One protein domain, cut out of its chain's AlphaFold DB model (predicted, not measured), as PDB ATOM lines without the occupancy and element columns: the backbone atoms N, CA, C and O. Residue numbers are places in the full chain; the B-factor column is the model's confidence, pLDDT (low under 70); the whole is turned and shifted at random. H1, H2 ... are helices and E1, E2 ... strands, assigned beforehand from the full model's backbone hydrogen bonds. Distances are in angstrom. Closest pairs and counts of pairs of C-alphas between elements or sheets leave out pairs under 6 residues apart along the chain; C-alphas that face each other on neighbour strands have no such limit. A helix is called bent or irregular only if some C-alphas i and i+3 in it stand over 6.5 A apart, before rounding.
ATOM      1  N   THR A   6     102.304 107.431  62.640       94.25
ATOM      2  CA  THR A   6     101.076 108.236  62.595       94.25
ATOM      3  C   THR A   6      99.879 107.406  63.033       94.25
ATOM      4  O   THR A   6      99.103 107.864  63.868       94.25
ATOM      5  N   GLU A   7      99.771 106.179  62.519       94.88
ATOM      6  CA  GLU A   7      98.741 105.213  62.913       94.88
ATOM      7  C   GLU A   7      98.847 104.892  64.408       94.88
ATOM      8  O   GLU A   7      97.891 105.115  65.146       94.88
ATOM      9  N   LEU A   8     100.037 104.510  64.888       94.62
ATOM     10  CA  LEU A   8     100.252 104.172  66.302       94.62
ATOM     11  C   LEU A   8      99.903 105.326  67.253       94.62
ATOM     12  O   LEU A   8      99.358 105.117  68.338       94.62
ATOM     13  N   ARG A   9     100.220 106.564  66.862       94.56
ATOM     14  CA  ARG A   9      99.829 107.748  67.636       94.56
ATOM     15  C   ARG A   9      98.323 107.969  67.598       94.56
ATOM     16  O   ARG A   9      97.762 108.306  68.633       94.56
ATOM     17  N   GLY A  10      97.684 107.777  66.445       95.88
ATOM     18  CA  GLY A  10      96.229 107.851  66.308       95.88
ATOM     19  C   GLY A  10      95.512 106.859  67.224       95.88
ATOM     20  O   GLY A  10      94.597 107.250  67.948       95.88
ATOM     21  N   ASP A  11      95.991 105.616  67.272       95.50
ATOM     22  CA  ASP A  11      95.455 104.576  68.155       95.50
ATOM     23  C   ASP A  11      95.618 104.946  69.633       95.50
ATOM     24  O   ASP A  11      94.668 104.844  70.413       95.50
ATOM     25  N   ASN A  12      96.796 105.443  70.028       96.81
ATOM     26  CA  ASN A  12      97.021 105.911  71.396       96.81
ATOM     27  C   ASN A  12      96.083 107.073  71.753       96.81
ATOM     28  O   ASN A  12      95.496 107.069  72.835       96.81
ATOM     29  N   LEU A  13      95.897 108.040  70.849       96.00
ATOM     30  CA  LEU A  13      94.994 109.171  71.071       96.00
ATOM     31  C   LEU A  13      93.547 108.709  71.246       96.00
ATOM     32  O   LEU A  13      92.893 109.153  72.187       96.00
ATOM     33  N   ALA A  14      93.079 107.753  70.440       95.75
ATOM     34  CA  ALA A  14      91.742 107.178  70.586       95.75
ATOM     35  C   ALA A  14      91.508 106.526  71.966       95.75
ATOM     36  O   ALA A  14      90.370 106.466  72.433       95.75
ATOM     37  N   LEU A  15      92.570 106.054  72.631       96.94
ATOM     38  CA  LEU A  15      92.508 105.488  73.982       96.94
ATOM     39  C   LEU A  15      92.613 106.544  75.093       96.94
ATOM     40  O   LEU A  15      92.095 106.321  76.190       96.94
ATOM     41  N   THR A  16      93.307 107.657  74.845       96.19
ATOM     42  CA  THR A  16      93.688 108.620  75.896       96.19
ATOM     43  C   THR A  16      92.937 109.949  75.860       96.19
ATOM     44  O   THR A  16      92.852 110.611  76.896       96.19
ATOM     45  N   GLU A  17      92.406 110.365  74.708       95.81
ATOM     46  CA  GLU A  17      91.684 111.633  74.590       95.81
ATOM     47  C   GLU A  17      90.288 111.561  75.233       95.81
ATOM     48  O   GLU A  17      89.681 110.488  75.305       95.81
ATOM     49  N   PRO A  18      89.741 112.697  75.712       96.69
ATOM     50  CA  PRO A  18      88.388 112.740  76.248       96.69
ATOM     51  C   PRO A  18      87.364 112.230  75.232       96.69
ATOM     52  O   PRO A  18      87.193 112.816  74.161       96.69
ATOM     53  N   PHE A  19      86.631 111.178  75.595       96.44
ATOM     54  CA  PHE A  19      85.590 110.616  74.745       96.44
ATOM     55  C   PHE A  19      84.308 110.359  75.539       96.44
ATOM     56  O   PHE A  19      84.107 109.299  76.129       96.44
ATOM     57  N   PHE A  20      83.430 111.368  75.553       96.06
ATOM     58  CA  PHE A  20      82.222 111.401  76.384       96.06
ATOM     59  C   PHE A  20      82.547 111.077  77.855       96.06
ATOM     60  O   PHE A  20      83.457 111.668  78.428       96.06
ATOM     61  N   ASP A  21      81.818 110.128  78.445       97.00
ATOM     62  CA  ASP A  21      81.984 109.686  79.830       97.00
ATOM     63  C   ASP A  21      82.958 108.498  79.965       97.00
ATOM     64  O   ASP A  21      83.047 107.875  81.030       97.00
ATOM     65  N   LEU A  22      83.684 108.143  78.896       97.44
ATOM     66  CA  LEU A  22      84.687 107.085  78.948       97.44
ATOM     67  C   LEU A  22      85.963 107.590  79.617       97.44
ATOM     68  O   LEU A  22      86.471 108.675  79.338       97.44
ATOM     69  N   LYS A  23      86.499 106.763  80.515       97.56
ATOM     70  CA  LYS A  23      87.796 107.012  81.142       97.56
ATOM     71  C   LYS A  23      88.921 106.694  80.150       97.56
ATOM     72  O   LYS A  23      88.784 105.730  79.394       97.56
ATOM     73  N   PRO A  24      90.047 107.425  80.208       97.31
ATOM     74  CA  PRO A  24      91.212 107.110  79.396       97.31
ATOM     75  C   PRO A  24      91.769 105.727  79.749       97.31
ATOM     76  O   PRO A  24      91.686 105.273  80.896       97.31
ATOM     77  N   THR A  25      92.355 105.071  78.752       97.31
ATOM     78  CA  THR A  25      92.951 103.737  78.855       97.31
ATOM     79  C   THR A  25      94.418 103.798  78.452       97.31
ATOM     80  O   THR A  25      94.765 104.429  77.462       97.31
ATOM     81  N   PHE A  26      95.286 103.126  79.210       97.44
ATOM     82  CA  PHE A  26      96.703 103.040  78.868       97.44
ATOM     83  C   PHE A  26      96.913 102.214  77.591       97.44
ATOM     84  O   PHE A  26      96.532 101.037  77.571       97.44
ATOM     85  N   PRO A  27      97.583 102.764  76.567       97.81
ATOM     86  CA  PRO A  27      98.088 101.974  75.458       97.81
ATOM     87  C   PRO A  27      99.208 101.038  75.919       97.81
ATOM     88  O   PRO A  27     100.026 101.389  76.777       97.81
ATOM     89  N   VAL A  28      99.267  99.841  75.335       97.88
ATOM     90  CA  VAL A  28     100.303  98.844  75.630       97.88
ATOM     91  C   VAL A  28     101.162  98.635  74.390       97.88
ATOM     92  O   VAL A  28     100.722  98.016  73.425       97.88
ATOM     93  N   ALA A  29     102.407  99.108  74.430       95.56
ATOM     94  CA  ALA A  29     103.393  98.833  73.395       95.56
ATOM     95  C   ALA A  29     103.997  97.441  73.625       95.56
ATOM     96  O   ALA A  29     104.585  97.158  74.675       95.56
ATOM     97  N   SER A  30     103.822  96.553  72.648       94.38
ATOM     98  CA  SER A  30     104.260  95.159  72.703       94.38
ATOM     99  C   SER A  30     104.668  94.683  71.312       94.38
ATOM    100  O   SER A  30     104.022  95.026  70.325       94.38
ATOM    101  N   GLY A  31     105.717  93.863  71.235       91.00
ATOM    102  CA  GLY A  31     106.215  93.321  69.967       91.00
ATOM    103  C   GLY A  31     107.735  93.242  69.923       91.00
ATOM    104  O   GLY A  31     108.396  94.135  69.416       91.00
ATOM    105  N   GLY A  32     108.314  92.172  70.475       92.00
ATOM    106  CA  GLY A  32     109.770  91.969  70.444       92.00
ATOM    107  C   GLY A  32     110.588  92.983  71.257       92.00
ATOM    108  O   GLY A  32     111.803  93.040  71.095       92.00
ATOM    109  N   LEU A  33     109.946  93.757  72.138       96.06
ATOM    110  CA  LEU A  33     110.586  94.815  72.911       96.06
ATOM    111  C   LEU A  33     111.676  94.276  73.855       96.06
ATOM    112  O   LEU A  33     111.503  93.259  74.537       96.06
ATOM    113  N   HIS A  34     112.785  95.008  73.912       97.81
ATOM    114  CA  HIS A  34     113.944  94.787  74.777       97.81
ATOM    115  C   HIS A  34     114.542  96.143  75.209       97.81
ATOM    116  O   HIS A  34     114.180  97.168  74.623       97.81
ATOM    117  N   PRO A  35     115.474  96.191  76.186       98.38
ATOM    118  CA  PRO A  35     115.966  97.452  76.758       98.38
ATOM    119  C   PRO A  35     116.476  98.471  75.726       98.38
ATOM    120  O   PRO A  35     116.156  99.652  75.812       98.38
ATOM    121  N   GLY A  36     117.188  98.009  74.694       97.50
ATOM    122  CA  GLY A  36     117.683  98.861  73.606       97.50
ATOM    123  C   GLY A  36     116.626  99.582  72.757       97.50
ATOM    124  O   GLY A  36     116.969 100.556  72.094       97.50
ATOM    125  N   GLY A  37     115.361  99.148  72.779       96.44
ATOM    126  CA  GLY A  37     114.265  99.804  72.050       96.44
ATOM    127  C   GLY A  37     113.493 100.844  72.865       96.44
ATOM    128  O   GLY A  37     112.731 101.623  72.300       96.44
ATOM    129  N   VAL A  38     113.692 100.900  74.186       97.62
ATOM    130  CA  VAL A  38     112.862 101.720  75.086       97.62
ATOM    131  C   VAL A  38     112.931 103.210  74.753       97.62
ATOM    132  O   VAL A  38     111.903 103.882  74.753       97.62
ATOM    133  N   HIS A  39     114.120 103.734  74.438       96.25
ATOM    134  CA  HIS A  39     114.288 105.158  74.133       96.25
ATOM    135  C   HIS A  39     113.481 105.569  72.893       96.25
ATOM    136  O   HIS A  39     112.777 106.581  72.906       96.25
ATOM    137  N   LYS A  40     113.527 104.731  71.853       94.50
ATOM    138  CA  LYS A  40     112.737 104.893  70.636       94.50
ATOM    139  C   LYS A  40     111.239 104.883  70.946       94.50
ATOM    140  O   LYS A  40     110.564 105.846  70.590       94.50
ATOM    141  N   GLU A  41     110.737 103.872  71.657       95.38
ATOM    142  CA  GLU A  41     109.308 103.768  72.007       95.38
ATOM    143  C   GLU A  41     108.807 104.996  72.773       95.38
ATOM    144  O   GLU A  41     107.815 105.607  72.380       95.38
ATOM    145  N   VAL A  42     109.533 105.425  73.811       95.31
ATOM    146  CA  VAL A  42     109.154 106.602  74.611       95.31
ATOM    147  C   VAL A  42     109.176 107.881  73.767       95.31
ATOM    148  O   VAL A  42     108.297 108.731  73.918       95.31
ATOM    149  N   SER A  43     110.139 108.032  72.851       93.00
ATOM    150  CA  SER A  43     110.187 109.197  71.954       93.00
ATOM    151  C   SER A  43     109.053 109.212  70.921       93.00
ATOM    152  O   SER A  43     108.532 110.276  70.578       93.00
ATOM    153  N   MET A  44     108.649 108.040  70.425       93.06
ATOM    154  CA  MET A  44     107.613 107.923  69.403       93.06
ATOM    155  C   MET A  44     106.217 108.042  70.007       93.06
ATOM    156  O   MET A  44     105.399 108.789  69.468       93.06
ATOM    157  N   LEU A  45     105.953 107.341  71.107       94.56
ATOM    158  CA  LEU A  45     104.609 107.127  71.651       94.56
ATOM    159  C   LEU A  45     104.300 107.973  72.894       94.56
ATOM    160  O   LEU A  45     103.141 108.070  73.288       94.56
ATOM    161  N   GLY A  46     105.310 108.606  73.494       93.38
ATOM    162  CA  GLY A  46     105.169 109.363  74.733       93.38
ATOM    163  C   GLY A  46     105.385 108.508  75.983       93.38
ATOM    164  O   GLY A  46     105.903 107.394  75.930       93.38
ATOM    165  N   ARG A  47     105.041 109.074  77.143       94.31
ATOM    166  CA  ARG A  47     105.333 108.480  78.463       94.31
ATOM    167  C   ARG A  47     104.147 107.746  79.077       94.31
ATOM    168  O   ARG A  47     104.356 106.858  79.897       94.31
ATOM    169  N   ASP A  48     102.933 108.083  78.656       94.44
ATOM    170  CA  ASP A  48     101.705 107.471  79.160       94.44
ATOM    171  C   ASP A  48     101.395 106.177  78.397       94.44
ATOM    172  O   ASP A  48     100.354 106.024  77.765       94.44
ATOM    173  N   ILE A  49     102.335 105.231  78.460       96.69
ATOM    174  CA  ILE A  49     102.257 103.911  77.830       96.69
ATOM    175  C   ILE A  49     102.715 102.818  78.797       96.69
ATOM    176  O   ILE A  49     103.511 103.052  79.709       96.69
ATOM    177  N   ILE A  50     102.264 101.589  78.558       98.19
ATOM    178  CA  ILE A  50     102.817 100.389  79.191       98.19
ATOM    179  C   ILE A  50     103.747  99.704  78.192       98.19
ATOM    180  O   ILE A  50     103.325  99.314  77.107       98.19
ATOM    181  N   LEU A  51     105.005  99.508  78.580       97.75
ATOM    182  CA  LEU A  51     105.976  98.734  77.810       97.75
ATOM    183  C   LEU A  51     105.911  97.259  78.219       97.75
ATOM    184  O   LEU A  51     106.322  96.893  79.324       97.75
ATOM    185  N   GLN A  52     105.416  96.396  77.333       97.88
ATOM    186  CA  GLN A  52     105.403  94.950  77.545       97.88
ATOM    187  C   GLN A  52     106.644  94.329  76.900       97.88
ATOM    188  O   GLN A  52     106.811  94.347  75.683       97.88
ATOM    189  N   ALA A  53     107.523  93.765  77.731       96.31
ATOM    190  CA  ALA A  53     108.759  93.132  77.278       96.31
ATOM    191  C   ALA A  53     108.898  91.717  77.852       96.31
ATOM    192  O   ALA A  53     109.668  91.483  78.778       96.31
ATOM    193  N   GLY A  54     108.164  90.744  77.304       97.06
ATOM    194  CA  GLY A  54     108.320  89.339  77.711       97.06
ATOM    195  C   GLY A  54     109.697  88.774  77.336       97.06
ATOM    196  O   GLY A  54     110.535  88.490  78.195       97.06
ATOM    197  N   GLY A  55     109.950  88.638  76.030       97.25
ATOM    198  CA  GLY A  55     111.199  88.074  75.504       97.25
ATOM    199  C   GLY A  55     112.445  88.897  75.850       97.25
ATOM    200  O   GLY A  55     113.487  88.317  76.149       97.25
ATOM    201  N   GLY A  56     112.336  90.230  75.877       97.50
ATOM    202  CA  GLY A  56     113.438  91.120  76.256       97.50
ATOM    203  C   GLY A  56     113.869  90.986  77.718       97.50
ATOM    204  O   GLY A  56     115.056  91.084  78.013       97.50
ATOM    205  N   ILE A  57     112.938  90.697  78.634       98.69
ATOM    206  CA  ILE A  57     113.260  90.463  80.049       98.69
ATOM    207  C   ILE A  57     113.829  89.056  80.243       98.69
ATOM    208  O   ILE A  57     114.934  88.885  80.758       98.69
ATOM    209  N   HIS A  58     113.095  88.025  79.824       98.56
ATOM    210  CA  HIS A  58     113.498  86.641  80.087       98.56
ATOM    211  C   HIS A  58     114.712  86.200  79.264       98.56
ATOM    212  O   HIS A  58     115.444  85.305  79.677       98.56
ATOM    213  N   GLY A  59     114.947  86.838  78.119       98.31
ATOM    214  CA  GLY A  59     116.077  86.559  77.246       98.31
ATOM    215  C   GLY A  59     117.387  87.223  77.669       98.31
ATOM    216  O   GLY A  59     118.364  87.084  76.939       98.31
ATOM    217  N   HIS A  60     117.449  87.963  78.775       98.75
ATOM    218  CA  HIS A  60     118.682  88.638  79.190       98.75
ATOM    219  C   HIS A  60     119.831  87.636  79.443       98.75
ATOM    220  O   HIS A  60     119.572  86.592  80.045       98.75
ATOM    221  N   PRO A  61     121.089  87.923  79.026       98.50
ATOM    222  CA  PRO A  61     122.224  87.003  79.199       98.50
ATOM    223  C   PRO A  61     122.410  86.505  80.635       98.50
ATOM    224  O   PRO A  61     122.768  85.353  80.856       98.50
ATOM    225  N   ASP A  62     122.114  87.377  81.596       98.69
ATOM    226  CA  ASP A  62     122.306  87.130  83.026       98.69
ATOM    227  C   ASP A  62     120.971  86.811  83.752       98.69
ATOM    228  O   ASP A  62     120.855  86.913  84.973       98.69
ATOM    229  N   GLY A  63     119.938  86.417  82.993       98.62
ATOM    230  CA  GLY A  63     118.659  85.900  83.493       98.62
ATOM    231  C   GLY A  63     117.559  86.942  83.738       98.62
ATOM    232  O   GLY A  63     117.773  88.151  83.688       98.62
ATOM    233  N   THR A  64     116.348  86.454  84.042       98.75
ATOM    234  CA  THR A  64     115.105  87.248  84.162       98.75
ATOM    235  C   THR A  64     115.229  88.476  85.060       98.75
ATOM    236  O   THR A  64     114.748  89.547  84.701       98.75
ATOM    237  N   ARG A  65     115.854  88.340  86.238       98.81
ATOM    238  CA  ARG A  65     116.008  89.467  87.171       98.81
ATOM    239  C   ARG A  65     116.832  90.582  86.534       98.81
ATOM    240  O   ARG A  65     116.405  91.727  86.576       98.81
ATOM    241  N   ALA A  66     117.961  90.233  85.922       98.81
ATOM    242  CA  ALA A  66     118.812  91.196  85.241       98.81
ATOM    243  C   ALA A  66     118.089  91.835  84.046       98.81
ATOM    244  O   ALA A  66     118.147  93.044  83.882       98.81
ATOM    245  N   GLY A  67     117.300  91.069  83.286       98.75
ATOM    246  CA  GLY A  67     116.478  91.629  82.210       98.75
ATOM    247  C   GLY A  67     115.415  92.617  82.688       98.75
ATOM    248  O   GLY A  67     115.214  93.657  82.063       98.75
ATOM    249  N   ALA A  68     114.762  92.334  83.818       98.81
ATOM    250  CA  ALA A  68     113.801  93.253  84.422       98.81
ATOM    251  C   ALA A  68     114.493  94.532  84.919       98.81
ATOM    252  O   ALA A  68     113.987  95.632  84.693       98.81
ATOM    253  N   THR A  69     115.669  94.394  85.538       98.88
ATOM    254  CA  THR A  69     116.519  95.520  85.939       98.88
ATOM    255  C   THR A  69     116.928  96.366  84.727       98.88
ATOM    256  O   THR A  69     116.710  97.574  84.741       98.88
ATOM    257  N   ALA A  70     117.412  95.746  83.648       98.81
ATOM    258  CA  ALA A  70     117.810  96.428  82.416       98.81
ATOM    259  C   ALA A  70     116.645  97.189  81.761       98.81
ATOM    260  O   ALA A  70     116.815  98.326  81.328       98.81
ATOM    261  N   MET A  71     115.443  96.598  81.719       98.56
ATOM    262  CA  MET A  71     114.244  97.290  81.226       98.56
ATOM    263  C   MET A  71     113.920  98.528  82.062       98.56
ATOM    264  O   MET A  71     113.571  99.568  81.507       98.56
ATOM    265  N   ARG A  72     114.049  98.439  83.391       98.69
ATOM    266  CA  ARG A  72     113.821  99.591  84.267       98.69
ATOM    267  C   ARG A  72     114.868 100.682  84.088       98.69
ATOM    268  O   ARG A  72     114.477 101.828  83.909       98.69
ATOM    269  N   GLN A  73     116.145 100.316  84.029       98.81
ATOM    270  CA  GLN A  73     117.249 101.241  83.751       98.81
ATOM    271  C   GLN A  73     117.061 101.951  82.399       98.81
ATOM    272  O   GLN A  73     117.250 103.160  82.303       98.81
ATOM    273  N   ALA A  74     116.615 101.235  81.360       98.50
ATOM    274  CA  ALA A  74     116.334 101.831  80.056       98.50
ATOM    275  C   ALA A  74     115.177 102.851  80.096       98.50
ATOM    276  O   ALA A  74     115.256 103.894  79.444       98.50
ATOM    277  N   VAL A  75     114.116 102.575  80.869       98.38
ATOM    278  CA  VAL A  75     113.010 103.528  81.089       98.38
ATOM    279  C   VAL A  75     113.502 104.757  81.844       98.38
ATOM    280  O   VAL A  75     113.212 105.878  81.427       98.38
ATOM    281  N   ASP A  76     114.268 104.563  82.916       98.50
ATOM    282  CA  ASP A  76     114.786 105.657  83.738       98.50
ATOM    283  C   ASP A  76     115.706 106.573  82.901       98.50
ATOM    284  O   ASP A  76     115.552 107.797  82.929       98.50
ATOM    285  N   ALA A  77     116.571 105.993  82.057       98.31
ATOM    286  CA  ALA A  77     117.396 106.727  81.095       98.31
ATOM    287  C   ALA A  77     116.550 107.537  80.095       98.31
ATOM    288  O   ALA A  77     116.798 108.728  79.889       98.31
ATOM    289  N   ALA A  78     115.522 106.921  79.499       97.69
ATOM    290  CA  ALA A  78     114.648 107.583  78.529       97.69
ATOM    291  C   ALA A  78     113.848 108.743  79.141       97.69
ATOM    292  O   ALA A  78     113.736 109.810  78.534       97.69
ATOM    293  N   VAL A  79     113.333 108.578  80.362       96.38
ATOM    294  CA  VAL A  79     112.606 109.638  81.080       96.38
ATOM    295  C   VAL A  79     113.536 110.791  81.466       96.38
ATOM    296  O   VAL A  79     113.131 111.954  81.357       96.38
ATOM    297  N   ALA A  80     114.775 110.484  81.858       96.81
ATOM    298  CA  ALA A  80     115.806 111.471  82.176       96.81
ATOM    299  C   ALA A  80     116.421 112.153  80.937       96.81
ATOM    300  O   ALA A  80     117.167 113.118  81.086       96.81
ATOM    301  N   GLY A  81     116.126 111.673  79.723       96.19
ATOM    302  CA  GLY A  81     116.731 112.184  78.490       96.19
ATOM    303  C   GLY A  81     118.218 111.835  78.349       96.19
ATOM    304  O   GLY A  81     118.948 112.532  77.649       96.19
ATOM    305  N   ILE A  82     118.675 110.777  79.021       97.94
ATOM    306  CA  ILE A  82     120.057 110.295  78.966       97.94
ATOM    307  C   ILE A  82     120.150 109.213  77.885       97.94
ATOM    308  O   ILE A  82     119.292 108.333  77.791       97.94
ATOM    309  N   SER A  83     121.206 109.265  77.069       97.06
ATOM    310  CA  SER A  83     121.497 108.212  76.091       97.06
ATOM    311  C   SER A  83     121.633 106.854  76.793       97.06
ATOM    312  O   SER A  83     122.337 106.772  77.804       97.06
ATOM    313  N   PRO A  84     121.047 105.767  76.256       97.06
ATOM    314  CA  PRO A  84     121.175 104.440  76.855       97.06
ATOM    315  C   PRO A  84     122.635 103.971  76.941       97.06
ATOM    316  O   PRO A  84     122.973 103.254  77.875       97.06
ATOM    317  N   VAL A  85     123.515 104.413  76.029       97.50
ATOM    318  CA  VAL A  85     124.957 104.099  76.082       97.50
ATOM    319  C   VAL A  85     125.606 104.729  77.309       97.50
ATOM    320  O   VAL A  85     126.327 104.051  78.031       97.50
ATOM    321  N   THR A  86     125.329 106.011  77.552       98.25
ATOM    322  CA  THR A  86     125.877 106.751  78.695       98.25
ATOM    323  C   THR A  86     125.338 106.190  80.002       98.25
ATOM    324  O   THR A  86     126.098 105.950  80.928       98.25
ATOM    325  N   TYR A  87     124.033 105.908  80.068       98.31
ATOM    326  CA  TYR A  87     123.435 105.312  81.261       98.31
ATOM    327  C   TYR A  87     123.982 103.900  81.535       98.31
ATOM    328  O   TYR A  87     124.060 103.473  82.675       98.31
ATOM    329  N   ALA A  88     124.404 103.165  80.503       98.31
ATOM    330  CA  ALA A  88     124.985 101.833  80.652       98.31
ATOM    331  C   ALA A  88     126.429 101.820  81.197       98.31
ATOM    332  O   ALA A  88     126.949 100.738  81.476       98.31
ATOM    333  N   GLU A  89     127.096 102.971  81.348       98.38
ATOM    334  CA  GLU A  89     128.483 103.033  81.842       98.38
ATOM    335  C   GLU A  89     128.622 102.479  83.270       98.38
ATOM    336  O   GLU A  89     129.587 101.769  83.562       98.38
ATOM    337  N   ASP A  90     127.632 102.735  84.127       98.06
ATOM    338  CA  ASP A  90     127.550 102.273  85.517       98.06
ATOM    339  C   ASP A  90     126.368 101.318  85.788       98.06
ATOM    340  O   ASP A  90     126.192 100.853  86.916       98.06
ATOM    341  N   HIS A  91     125.607 100.946  84.753       98.69
ATOM    342  CA  HIS A  91     124.473 100.021  84.837       98.69
ATOM    343  C   HIS A  91     124.754  98.725  84.053       98.69
ATOM    344  O   HIS A  91     124.452  98.635  82.856       98.69
ATOM    345  N   PRO A  92     125.341  97.697  84.699       98.62
ATOM    346  CA  PRO A  92     125.821  96.505  84.007       98.62
ATOM    347  C   PRO A  92     124.701  95.692  83.352       98.62
ATOM    348  O   PRO A  92     124.924  95.149  82.274       98.62
ATOM    349  N   GLU A  93     123.500  95.613  83.930       98.88
ATOM    350  CA  GLU A  93     122.385  94.891  83.305       98.88
ATOM    351  C   GLU A  93     121.938  95.569  82.006       98.88
ATOM    352  O   GLU A  93     121.808  94.910  80.974       98.88
ATOM    353  N   LEU A  94     121.775  96.896  82.010       98.81
ATOM    354  CA  LEU A  94     121.493  97.640  80.788       98.81
ATOM    355  C   LEU A  94     122.601  97.430  79.759       98.81
ATOM    356  O   LEU A  94     122.300  97.072  78.622       98.81
ATOM    357  N   LYS A  95     123.872  97.564  80.153       98.75
ATOM    358  CA  LYS A  95     125.010  97.335  79.253       98.75
ATOM    359  C   LYS A  95     124.945  95.963  78.584       98.75
ATOM    360  O   LYS A  95     125.045  95.866  77.366       98.75
ATOM    361  N   ARG A  96     124.705  94.910  79.366       98.62
ATOM    362  CA  ARG A  96     124.612  93.525  78.881       98.62
ATOM    363  C   ARG A  96     123.433  93.320  77.933       98.62
ATOM    364  O   ARG A  96     123.549  92.559  76.969       98.62
ATOM    365  N   ALA A  97     122.320  94.010  78.167       98.62
ATOM    366  CA  ALA A  97     121.200  94.032  77.237       98.62
ATOM    367  C   ALA A  97     121.554  94.746  75.920       98.62
ATOM    368  O   ALA A  97     121.259  94.221  74.845       98.62
ATOM    369  N   LEU A  98     122.205  95.910  75.987       98.44
ATOM    370  CA  LEU A  98     122.627  96.662  74.800       98.44
ATOM    371  C   LEU A  98     123.668  95.892  73.979       98.44
ATOM    372  O   LEU A  98     123.546  95.841  72.760       98.44
ATOM    373  N   ASP A  99     124.622  95.217  74.622       98.38
ATOM    374  CA  ASP A  99     125.600  94.357  73.941       98.38
ATOM    375  C   ASP A  99     124.917  93.213  73.170       98.38
ATOM    376  O   ASP A  99     125.380  92.803  72.104       98.38
ATOM    377  N   LYS A 100     123.807  92.681  73.701       98.06
ATOM    378  CA  LYS A 100     123.064  91.579  73.077       98.06
ATOM    379  C   LYS A 100     122.180  92.028  71.915       98.06
ATOM    380  O   LYS A 100     122.121  91.329  70.904       98.06
ATOM    381  N   TRP A 101     121.426  93.109  72.091       97.44
ATOM    382  CA  TRP A 101     120.351  93.491  71.165       97.44
ATOM    383  C   TRP A 101     120.600  94.798  70.406       97.44
ATOM    384  O   TRP A 101     119.847  95.113  69.488       97.44
ATOM    385  N   GLY A 102     121.642  95.548  70.755       96.75
ATOM    386  CA  GLY A 102     121.905  96.874  70.208       96.75
ATOM    387  C   GLY A 102     120.921  97.936  70.704       96.75
ATOM    388  O   GLY A 102     120.146  97.719  71.637       96.75
TER     389      GLY A 102
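AT A GLANCE: This is residues 6 to 102 of the 104 residues of the protein "Ribulose bisphosphate carboxylase" of Euryarchaeota archaeon ADurb.Bin294 (UniProt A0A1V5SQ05). A small body of helices is built round one long helix, H4, with H6 crossing it and H2 packed aslant on it, while a short parallel strand pair, E1 and E2, lies on the side of this body toward H1. H3 packs on the first half of H4 and H5 on its second half; H1 and the long link after it form an arm that reaches away from the body and makes much of the length. The printed part has 97 residues with six named helices and two named strands, in the order H1, E1, H2, E2, H3, H4, H5, H6, and its class is mostly helix. It is only just compact, close to loose, with a radius of gyration of the C-alphas of 14.6 A, and elongated, spanning 47 by 25 by 20 A.

IN THESE COORDINATES: Strand E1 is residues 28 to 30, 6.1 A long, and strand E2 is residues 50 to 52, 6.2 A. Between them comes H2, residues 35 to 45, 15.8 A, which is irregular: C-alphas 36 and 39 are 7.2 A apart. H1 is residues 6 to 16, 15.2 A, beginning at C-alpha 6 (101.076, 108.236, 62.595). H3 is residues 54 to 58, 6.3 A. H4, residues 64 to 80, is 24.3 A long and begins at C-alpha 64 (115.105, 87.248, 84.162). H5 is residues 84 to 87, 5.0 A. H6, residues 92 to 101, 14.3 A, ends at C-alpha 101 (120.351, 93.491, 71.165).

HOW THE PARTS SIT: E1 and E2 are parallel neighbours at 24 degrees; N 29 and O 50, 2.8 A apart, and N 52 and O 29, 2.9 A apart, are within hydrogen-bond range. E1, H2 and E2 form a strand-helix-strand unit, two parallel neighbour strands with a helix between, with a right-handed crossover. H2 touches H4, the hub, at a steep tilt of 39 degrees, the same way; the closest C-alphas, of Pro 35 and Met 71, are 4.8 A apart. H6 touches H4 about perpendicular, at 86 degrees, closest at the C-alphas of Ala 70 and Leu 94, 4.2 A. H4 touches H3 with residues 64 to 71 alone, closest at the C-alphas of Ile 57 and Gly 67, 4.0 A. H4 touches H5 with residues 73 to 78 alone, closest at the C-alphas of Ala 77 and Pro 84, 6.1 A. H1 touches H2 about perpendicular, at 77 degrees, closest at the C-alphas of Arg 9 and Leu 45, 6.3 A; H1 and H4 are apart. Each O i to N i+4 pair is within hydrogen-bond range in H1, H3, H4 and H6, and 5 of 7 are in H2; H5 is too short for such a pair.

THE WHOLE: The two C-alphas farthest apart, of Phe 20 and Asp 62, are 47.3 A apart. The printed part has no cut. The link from H1 to E1, 11 residues, is long; the other links are tight. The mean pLDDT of the printed part is 97.1, and no printed residue is under 70.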